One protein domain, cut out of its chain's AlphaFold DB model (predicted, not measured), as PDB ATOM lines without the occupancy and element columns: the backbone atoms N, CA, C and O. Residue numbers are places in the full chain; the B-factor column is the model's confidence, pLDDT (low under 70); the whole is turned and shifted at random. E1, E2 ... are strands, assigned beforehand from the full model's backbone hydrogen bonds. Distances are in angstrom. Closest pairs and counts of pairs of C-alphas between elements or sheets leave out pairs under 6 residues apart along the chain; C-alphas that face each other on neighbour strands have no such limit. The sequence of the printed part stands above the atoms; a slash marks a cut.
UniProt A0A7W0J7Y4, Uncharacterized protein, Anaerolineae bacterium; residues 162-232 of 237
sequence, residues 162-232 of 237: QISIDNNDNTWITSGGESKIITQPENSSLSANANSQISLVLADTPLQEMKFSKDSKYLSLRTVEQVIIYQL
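This is residues 162 to 232 of the 237 residues of an uncharacterized protein of Anaerolineae bacterium (UniProt A0A7W0J7Y4). Two small antiparallel sheets, E4 E5 E6 and E1 E2 E3, form successive layers with a gap between them, and the long loop of residues 176 to 197 lies beyond the E1 E2 E3 layer. The printed part has 71 residues and six named strands, E1 to E6 in chain order, with no named helix; the class is all strand, with 31 residues in named elements, under half. It is compact, radius of gyration of the C-alphas 12.5 A, and flat, spanning 33 by 30 by 16 A.

Strands E4 (207 to 212), E5 (218 to 223) and E6 (227 to 231) form a meander, each strand the antiparallel neighbour of the one before. N 211 and O 220 are 2.9 A apart, and N 228 and O 221 2.8 A, within hydrogen-bond range. E1 (162 to 165), E2 (171 to 175) and E3 (198 to 202) form another meander, with N 164 to O 172 at 2.9 A and N 199 to O 173 at 2.8 A. Each strand of one sheet is apart from those of the other.

E5 is 16.5 A long and E4 14.2 A. C-alpha 162 begins E1 at (-66.972, 40.618, 9.699); C-alpha 231 ends E6 at (-69.797, 43.013, -4.156).

The C-alphas of Ala 194 and Glu 225, the two farthest apart, are 36.0 A apart. The printed part has no cut. The link E2 to E3 is long; pLDDT is under 70 at residues 177 to 195.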
ATOM      1  N   GLN A 162     -66.366  41.433   8.647       88.81
ATOM      2  CA  GLN A 162     -66.972  40.618   9.699       88.81
ATOM      3  C   GLN A 162     -68.494  40.712   9.631       88.81
ATOM      4  O   GLN A 162     -69.029  41.803   9.435       88.81
ATOM      5  N   ILE A 163     -69.178  39.582   9.801       87.25
ATOM      6  CA  ILE A 163     -70.637  39.476   9.796       87.25
ATOM      7  C   ILE A 163     -71.136  39.231  11.216       87.25
ATOM      8  O   ILE A 163     -70.564  38.451  11.976       87.25
ATOM      9  N   SER A 164     -72.239  39.884  11.557       85.12
ATOM     10  CA  SER A 164     -72.985  39.638  12.786       85.12
ATOM     11  C   SER A 164     -74.477  39.623  12.489       85.12
ATOM     12  O   SER A 164     -74.936  40.334  11.595       85.12
ATOM     13  N   ILE A 165     -75.219  38.810  13.233       84.25
ATOM     14  CA  ILE A 165     -76.675  38.710  13.133       84.25
ATOM     15  C   ILE A 165     -77.254  39.118  14.487       84.25
ATOM     16  O   ILE A 165     -76.764  38.674  15.530       84.25
ATOM     17  N   ASP A 166     -78.232  40.020  14.484       81.56
ATOM     18  CA  ASP A 166     -78.917  40.437  15.710       81.56
ATOM     19  C   ASP A 166     -80.140  39.559  16.025       81.56
ATOM     20  O   ASP A 166     -80.482  38.640  15.287       81.56
ATOM     21  N   ASN A 167     -80.804  39.830  17.150       83.19
ATOM     22  CA  ASN A 167     -81.950  39.036  17.612       83.19
ATOM     23  C   ASN A 167     -83.198  39.152  16.717       83.19
ATOM     24  O   ASN A 167     -84.174  38.447  16.960       83.19
ATOM     25  N   ASN A 168     -83.188  40.058  15.740       84.25
ATOM     26  CA  ASN A 168     -84.272  40.273  14.788       84.25
ATOM     27  C   ASN A 168     -83.867  39.780  13.386       84.25
ATOM     28  O   ASN A 168     -84.350  40.318  12.394       84.25
ATOM     29  N   ASP A 169     -82.921  38.839  13.295       84.88
ATOM     30  CA  ASP A 169     -82.395  38.283  12.042       84.88
ATOM     31  C   ASP A 169     -81.832  39.336  11.063       84.88
ATOM     32  O   ASP A 169     -81.715  39.094   9.857       84.88
ATOM     33  N   ASN A 170     -81.437  40.519  11.551       85.75
ATOM     34  CA  ASN A 170     -80.742  41.483  10.706       85.75
ATOM     35  C   ASN A 170     -79.271  41.099  10.594       85.75
ATOM     36  O   ASN A 170     -78.579  40.917  11.596       85.75
ATOM     37  N   THR A 171     -78.781  41.047   9.363       89.00
ATOM     38  CA  THR A 171     -77.397  40.727   9.028       89.00
ATOM     39  C   THR A 171     -76.606  42.002   8.784       89.00
ATOM     40  O   THR A 171     -76.859  42.751   7.836       89.00
ATOM     41  N   TRP A 172     -75.603  42.223   9.622       88.81
ATOM     42  CA  TRP A 172     -74.733  43.388   9.609       88.81
ATOM     43  C   TRP A 172     -73.333  42.991   9.162       88.81
ATOM     44  O   TRP A 172     -72.784  42.010   9.662       88.81
ATOM     45  N   ILE A 173     -72.732  43.785   8.279       88.88
ATOM     46  CA  ILE A 173     -71.326  43.652   7.892       88.88
ATOM     47  C   ILE A 173     -70.520  44.838   8.415       88.88
ATOM     48  O   ILE A 173     -70.954  45.985   8.321       88.88
ATOM     49  N   THR A 174     -69.334  44.565   8.947       87.69
ATOM     50  CA  THR A 174     -68.387  45.568   9.446       87.69
ATOM     51  C   THR A 174     -67.086  45.498   8.650       87.69
ATOM     52  O   THR A 174     -66.547  44.408   8.462       87.69
ATOM     53  N   SER A 175     -66.579  46.642   8.180       85.81
ATOM     54  CA  SER A 175     -65.280  46.786   7.507       85.81
ATOM     55  C   SER A 175     -64.178  47.208   8.480       85.81
ATOM     56  O   SER A 175     -64.450  47.913   9.447       85.81
ATOM     57  N   GLY A 176     -62.922  46.837   8.222       74.00
ATOM     58  CA  GLY A 176     -61.763  47.294   9.002       74.00
ATOM     59  C   GLY A 176     -61.351  46.314  10.101       74.00
ATOM     60  O   GLY A 176     -61.931  46.304  11.183       74.00
ATOM     61  N   GLY A 177     -60.315  45.523   9.810       61.22
ATOM     62  CA  GLY A 177     -59.832  44.428  10.654       61.22
ATOM     63  C   GLY A 177     -59.437  44.804  12.093       61.22
ATOM     64  O   GLY A 177     -58.849  45.855  12.341       61.22
ATOM     65  N   GLU A 178     -59.774  43.859  12.982       55.22
ATOM     66  CA  GLU A 178     -59.610  43.688  14.442       55.22
ATOM     67  C   GLU A 178     -60.221  44.695  15.434       55.22
ATOM     68  O   GLU A 178     -59.515  45.537  15.978       55.22
ATOM     69  N   SER A 179     -61.455  44.431  15.891       51.94
ATOM     70  CA  SER A 179     -61.731  44.440  17.339       51.94
ATOM     71  C   SER A 179     -62.547  43.211  17.750       51.94
ATOM     72  O   SER A 179     -63.549  42.872  17.128       51.94
ATOM     73  N   LYS A 180     -62.064  42.523  18.787       52.00
ATOM     74  CA  LYS A 180     -62.633  41.320  19.413       52.00
ATOM     75  C   LYS A 180     -63.673  41.789  20.443       52.00
ATOM     76  O   LYS A 180     -63.337  42.612  21.289       52.00
ATOM     77  N   ILE A 181     -64.916  41.311  20.402       48.53
ATOM     78  CA  ILE A 181     -65.448  40.141  21.121       48.53
ATOM     79  C   ILE A 181     -66.826  39.780  20.539       48.53
ATOM     80  O   ILE A 181     -67.705  40.630  20.414       48.53
ATOM     81  N   ILE A 182     -67.013  38.485  20.271       49.72
ATOM     82  CA  ILE A 182     -68.310  37.834  20.067       49.72
ATOM     83  C   ILE A 182     -68.829  37.412  21.443       49.72
ATOM     84  O   ILE A 182     -68.166  36.623  22.117       49.72
ATOM     85  N   THR A 183     -70.023  37.859  21.829       40.16
ATOM     86  CA  THR A 183     -70.839  37.138  22.817       40.16
ATOM     87  C   THR A 183     -72.320  37.270  22.482       40.16
ATOM     88  O   THR A 183     -72.868  38.368  22.448       40.16
ATOM     89  N   GLN A 184     -72.962  36.124  22.285       43.12
ATOM     90  CA  GLN A 184     -74.364  35.873  22.615       43.12
ATOM     91  C   GLN A 184     -74.372  34.574  23.450       43.12
ATOM     92  O   GLN A 184     -73.495  33.738  23.218       43.12
ATOM     93  N   PRO A 185     -75.271  34.381  24.432       44.25
ATOM     94  CA  PRO A 185     -76.605  34.954  24.540       44.25
ATOM     95  C   PRO A 185     -76.768  35.905  25.736       44.25
ATOM     96  O   PRO A 185     -76.165  35.728  26.789       44.25
ATOM     97  N   GLU A 186     -77.645  36.888  25.532       45.47
ATOM     98  CA  GLU A 186     -78.041  37.968  26.448       45.47
ATOM     99  C   GLU A 186     -77.044  39.141  26.545       45.47
ATOM    100  O   GLU A 186     -76.151  39.179  27.386       45.47
ATOM    101  N   ASN A 187     -77.291  40.142  25.685       44.72
ATOM    102  CA  ASN A 187     -76.622  41.447  25.518       44.72
ATOM    103  C   ASN A 187     -75.577  41.499  24.390       44.72
ATOM    104  O   ASN A 187     -74.371  41.408  24.599       44.72
ATOM    105  N   SER A 188     -76.088  41.716  23.175       48.59
ATOM    106  CA  SER A 188     -75.337  41.999  21.952       48.59
ATOM    107  C   SER A 188     -74.367  43.178  22.120       48.59
ATOM    108  O   SER A 188     -74.802  44.303  22.373       48.59
ATOM    109  N   SER A 189     -73.073  42.954  21.883       49.94
ATOM    110  CA  SER A 189     -72.099  44.030  21.673       49.94
ATOM    111  C   SER A 189     -71.409  43.871  20.321       49.94
ATOM    112  O   SER A 189     -70.697  42.897  20.096       49.94
ATOM    113  N   LEU A 190     -71.606  44.851  19.439       53.56
ATOM    114  CA  LEU A 190     -70.829  45.040  18.215       53.56
ATOM    115  C   LEU A 190     -69.520  45.749  18.592       53.56
ATOM    116  O   LEU A 190     -69.544  46.927  18.950       53.56
ATOM    117  N   SER A 191     -68.380  45.056  18.547       52.81
ATOM    118  CA  SER A 191     -67.067  45.696  18.681       52.81
ATOM    119  C   SER A 191     -66.519  46.027  17.297       52.81
ATOM    120  O   SER A 191     -66.092  45.138  16.567       52.81
ATOM    121  N   ALA A 192     -66.513  47.306  16.941       55.88
ATOM    122  CA  ALA A 192     -65.900  47.801  15.716       55.88
ATOM    123  C   ALA A 192     -64.752  48.756  16.072       55.88
ATOM    124  O   ALA A 192     -64.803  49.439  17.099       55.88
ATOM    125  N   ASN A 193     -63.706  48.809  15.246       59.19
ATOM    126  CA  ASN A 193     -62.656  49.811  15.415       59.19
ATOM    127  C   ASN A 193     -63.193  51.211  15.104       59.19
ATOM    128  O   ASN A 193     -64.147  51.369  14.349       59.19
ATOM    129  N   ALA A 194     -62.536  52.254  15.622       57.69
ATOM    130  CA  ALA A 194     -62.946  53.647  15.404       57.69
ATOM    131  C   ALA A 194     -63.009  54.064  13.915       57.69
ATOM    132  O   ALA A 194     -63.655  55.056  13.588       57.69
ATOM    133  N   ASN A 195     -62.363  53.301  13.025       64.69
ATOM    134  CA  ASN A 195     -62.327  53.539  11.580       64.69
ATOM    135  C   ASN A 195     -63.141  52.509  10.770       64.69
ATOM    136  O   ASN A 195     -63.050  52.495   9.543       64.69
ATOM    137  N   SER A 196     -63.892  51.631  11.435       72.62
ATOM    138  CA  SER A 196     -64.711  50.606  10.792       72.62
ATOM    139  C   SER A 196     -66.034  51.176  10.280       72.62
ATOM    140  O   SER A 196     -66.657  51.998  10.951       72.62
ATOM    141  N   GLN A 197     -66.503  50.719   9.115       80.06
ATOM    142  CA  GLN A 197     -67.846  51.040   8.622       80.06
ATOM    143  C   GLN A 197     -68.768  49.847   8.843       80.06
ATOM    144  O   GLN A 197     -68.436  48.734   8.445       80.06
ATOM    145  N   ILE A 198     -69.929  50.082   9.449       82.25
ATOM    146  CA  ILE A 198     -70.969  49.066   9.634       82.25
ATOM    147  C   ILE A 198     -72.076  49.332   8.618       82.25
ATOM    148  O   ILE A 198     -72.520  50.469   8.464       82.25
ATOM    149  N   SER A 199     -72.517  48.297   7.912       86.56
ATOM    150  CA  SER A 199     -73.615  48.357   6.947       86.56
ATOM    151  C   SER A 199     -74.613  47.231   7.204       86.56
ATOM    152  O   SER A 199     -74.225  46.090   7.443       86.56
ATOM    153  N   LEU A 200     -75.904  47.554   7.143       85.06
ATOM    154  CA  LEU A 200     -76.971  46.557   7.120       85.06
ATOM    155  C   LEU A 200     -77.008  45.919   5.730       85.06
ATOM    156  O   LEU A 200     -77.165  46.626   4.736       85.06
ATOM    157  N   VAL A 201     -76.848  44.600   5.663       87.12
ATOM    158  CA  VAL A 201     -76.833  43.848   4.400       87.12
ATOM    159  C   VAL A 201     -78.222  43.313   4.078       87.12
ATOM    160  O   VAL A 201     -78.695  43.446   2.949       87.12
ATOM    161  N   LEU A 202     -78.877  42.732   5.082       89.81
ATOM    162  CA  LEU A 202     -80.186  42.105   4.962       89.81
ATOM    163  C   LEU A 202     -80.944  42.274   6.280       89.81
ATOM    164  O   LEU A 202     -80.348  42.112   7.340       89.81
ATOM    165  N   ALA A 203     -82.225  42.625   6.219       90.50
ATOM    166  CA  ALA A 203     -83.048  42.887   7.398       90.50
ATOM    167  C   ALA A 203     -84.137  41.822   7.547       90.50
ATOM    168  O   ALA A 203     -84.729  41.442   6.535       90.50
ATOM    169  N   ASP A 204     -84.404  41.391   8.783       89.75
ATOM    170  CA  ASP A 204     -85.535  40.522   9.152       89.75
ATOM    171  C   ASP A 204     -85.694  39.306   8.220       89.75
ATOM    172  O   ASP A 204     -86.776  39.006   7.716       89.75
ATOM    173  N   THR A 205     -84.574  38.661   7.873       88.50
ATOM    174  CA  THR A 205     -84.571  37.541   6.926       88.50
ATOM    175  C   THR A 205     -83.694  36.404   7.444       88.50
ATOM    176  O   THR A 205     -82.471  36.556   7.482       88.50
ATOM    177  N   PRO A 206     -84.280  35.233   7.748       86.25
ATOM    178  CA  PRO A 206     -83.523  34.069   8.183       86.25
ATOM    179  C   PRO A 206     -82.553  33.586   7.100       86.25
ATOM    180  O   PRO A 206     -82.953  33.263   5.972       86.25
ATOM    181  N   LEU A 207     -81.273  33.513   7.456       87.38
ATOM    182  CA  LEU A 207     -80.218  32.991   6.594       87.38
ATOM    183  C   LEU A 207     -80.043  31.483   6.790       87.38
ATOM    184  O   LEU A 207     -80.112  30.970   7.902       87.38
ATOM    185  N   GLN A 208     -79.822  30.774   5.683       89.25
ATOM    186  CA  GLN A 208     -79.470  29.352   5.668       89.25
ATOM    187  C   GLN A 208     -77.971  29.123   5.474       89.25
ATOM    188  O   GLN A 208     -77.466  28.078   5.873       89.25
ATOM    189  N   GLU A 209     -77.295  30.043   4.779       91.06
ATOM    190  CA  GLU A 209     -75.879  29.908   4.443       91.06
ATOM    191  C   GLU A 209     -75.250  31.273   4.125       91.06
ATOM    192  O   GLU A 209     -75.855  32.105   3.443       91.06
ATOM    193  N   MET A 210     -74.011  31.483   4.569       91.56
ATOM    194  CA  MET A 210     -73.196  32.667   4.292       91.56
ATOM    195  C   MET A 210     -71.787  32.265   3.873       91.56
ATOM    196  O   MET A 210     -71.113  31.494   4.561       91.56
ATOM    197  N   LYS A 211     -71.317  32.813   2.749       94.25
ATOM    198  CA  LYS A 211     -69.982  32.517   2.214       94.25
ATOM    199  C   LYS A 211     -69.300  33.744   1.646       94.25
ATOM    200  O   LYS A 211     -69.897  34.478   0.857       94.25
ATOM    201  N   PHE A 212     -68.031  33.927   1.990       94.12
ATOM    202  CA  PHE A 212     -67.186  34.910   1.323       94.12
ATOM    203  C   PHE A 212     -66.511  34.287   0.101       94.12
ATOM    204  O   PHE A 212     -66.131  33.113   0.092       94.12
ATOM    205  N   SER A 213     -66.303  35.085  -0.945       95.31
ATOM    206  CA  SER A 213     -65.379  34.694  -2.003       95.31
ATOM    207  C   SER A 213     -63.956  34.609  -1.452       95.31
ATOM    208  O   SER A 213     -63.567  35.333  -0.536       95.31
ATOM    209  N   LYS A 214     -63.140  33.737  -2.049       91.50
ATOM    210  CA  LYS A 214     -61.753  33.509  -1.615       91.50
ATOM    211  C   LYS A 214     -60.883  34.775  -1.642       91.50
ATOM    212  O   LYS A 214     -59.905  34.857  -0.910       91.50
ATOM    213  N   ASP A 215     -61.210  35.729  -2.509       91.69
ATOM    214  CA  ASP A 215     -60.531  37.021  -2.637       91.69
ATOM    215  C   ASP A 215     -61.146  38.128  -1.762       91.69
ATOM    216  O   ASP A 215     -60.747  39.284  -1.890       91.69
ATOM    217  N   SER A 216     -62.114  37.787  -0.904       91.06
ATOM    218  CA  SER A 216     -62.805  38.693   0.023       91.06
ATOM    219  C   SER A 216     -63.571  39.844  -0.645       91.06
ATOM    220  O   SER A 216     -63.947  40.808   0.024       91.06
ATOM    221  N   LYS A 217     -63.817  39.771  -1.960       90.81
ATOM    222  CA  LYS A 217     -64.516  40.820  -2.727       90.81
ATOM    223  C   LYS A 217     -66.019  40.619  -2.834       90.81
ATOM    224  O   LYS A 217     -66.717  41.564  -3.190       90.81
ATOM    225  N   TYR A 218     -66.516  39.421  -2.561       94.00
ATOM    226  CA  TYR A 218     -67.931  39.100  -2.655       94.00
ATOM    227  C   TYR A 218     -68.412  38.385  -1.398       94.00
ATOM    228  O   TYR A 218     -67.692  37.571  -0.820       94.00
ATOM    229  N   LEU A 219     -69.651  38.669  -1.013       94.19
ATOM    230  CA  LEU A 219     -70.392  37.948   0.015       94.19
ATOM    231  C   LEU A 219     -71.644  37.351  -0.624       94.19
ATOM    232  O   LEU A 219     -72.452  38.085  -1.193       94.19
ATOM    233  N   SER A 220     -71.813  36.036  -0.523       95.31
ATOM    234  CA  SER A 220     -73.056  35.356  -0.878       95.31
ATOM    235  C   SER A 220     -73.850  35.000   0.371       95.31
ATOM    236  O   SER A 220     -73.303  34.407   1.302       95.31
ATOM    237  N   LEU A 221     -75.137  35.326   0.350       93.94
ATOM    238  CA  LEU A 221     -76.113  35.019   1.388       93.94
ATOM    239  C   LEU A 221     -77.222  34.161   0.785       93.94
ATOM    240  O   LEU A 221     -77.764  34.497  -0.270       93.94
ATOM    241  N   ARG A 222     -77.582  33.072   1.453       93.62
ATOM    242  CA  ARG A 222     -78.688  32.199   1.067       93.62
ATOM    243  C   ARG A 222     -79.829  32.345   2.054       93.62
ATOM    244  O   ARG A 222     -79.642  32.174   3.254       93.62
ATOM    245  N   THR A 223     -81.016  32.586   1.529       91.31
ATOM    246  CA  THR A 223     -82.278  32.515   2.264       91.31
ATOM    247  C   THR A 223     -83.059  31.289   1.792       91.31
ATOM    248  O   THR A 223     -82.629  30.569   0.887       91.31
ATOM    249  N   VAL A 224     -84.239  31.063   2.370       89.06
ATOM    250  CA  VAL A 224     -85.182  30.039   1.887       89.06
ATOM    251  C   VAL A 224     -85.571  30.261   0.415       89.06
ATOM    252  O   VAL A 224     -85.824  29.300  -0.308       89.06
ATOM    253  N   GLU A 225     -85.620  31.517  -0.034       89.44
ATOM    254  CA  GLU A 225     -86.206  31.889  -1.328       89.44
ATOM    255  C   GLU A 225     -85.167  32.220  -2.404       89.44
ATOM    256  O   GLU A 225     -85.453  32.087  -3.594       89.44
ATOM    257  N   GLN A 226     -83.965  32.661  -2.020       92.62
ATOM    258  CA  GLN A 226     -82.976  33.161  -2.976       92.62
ATOM    259  C   GLN A 226     -81.532  33.077  -2.476       92.62
ATOM    260  O   GLN A 226     -81.257  32.953  -1.284       92.62
ATOM    261  N   VAL A 227     -80.599  33.199  -3.421       94.06
ATOM    262  CA  VAL A 227     -79.180  33.459  -3.156       94.06
ATOM    263  C   VAL A 227     -78.868  34.872  -3.632       94.06
ATOM    264  O   VAL A 227     -79.062  35.189  -4.805       94.06
ATOM    265  N   ILE A 228     -78.381  35.710  -2.725       93.88
ATOM    266  CA  ILE A 228     -78.021  37.105  -2.977       93.88
ATOM    267  C   ILE A 228     -76.499  37.207  -2.958       93.88
ATOM    268  O   ILE A 228     -75.854  36.650  -2.071       93.88
ATOM    269  N   ILE A 229     -75.914  37.918  -3.923       93.50
ATOM    270  CA  ILE A 229     -74.467  38.146  -3.988       93.50
ATOM    271  C   ILE A 229     -74.197  39.646  -3.945       93.50
ATOM    272  O   ILE A 229     -74.641  40.392  -4.816       93.50
ATOM    273  N   TYR A 230     -73.429  40.070  -2.948       90.94
ATOM    274  CA  TYR A 230     -72.964  41.439  -2.777       90.94
ATOM    275  C   TYR A 230     -71.508  41.546  -3.206       90.94
ATOM    276  O   TYR A 230     -70.683  40.721  -2.818       90.94
ATOM    277  N   GLN A 231     -71.180  42.588  -3.966       91.62
ATOM    278  CA  GLN A 231     -69.797  43.013  -4.156       91.62
ATOM    279  C   GLN A 231     -69.419  43.978  -3.028       91.62
ATOM    280  O   GLN A 231     -70.140  44.936  -2.749       91.62
ATOM    281  N   LEU A 232     -68.293  43.716  -2.376       88.06
ATOM    282  CA  LEU A 232     -67.817  44.439  -1.204       88.06
ATOM    283  C   LEU A 232     -66.782  45.496  -1.602       88.06
ATOM    284  O   LEU A 232     -65.947  45.267  -2.476       88.06
TER     285      LEU A 232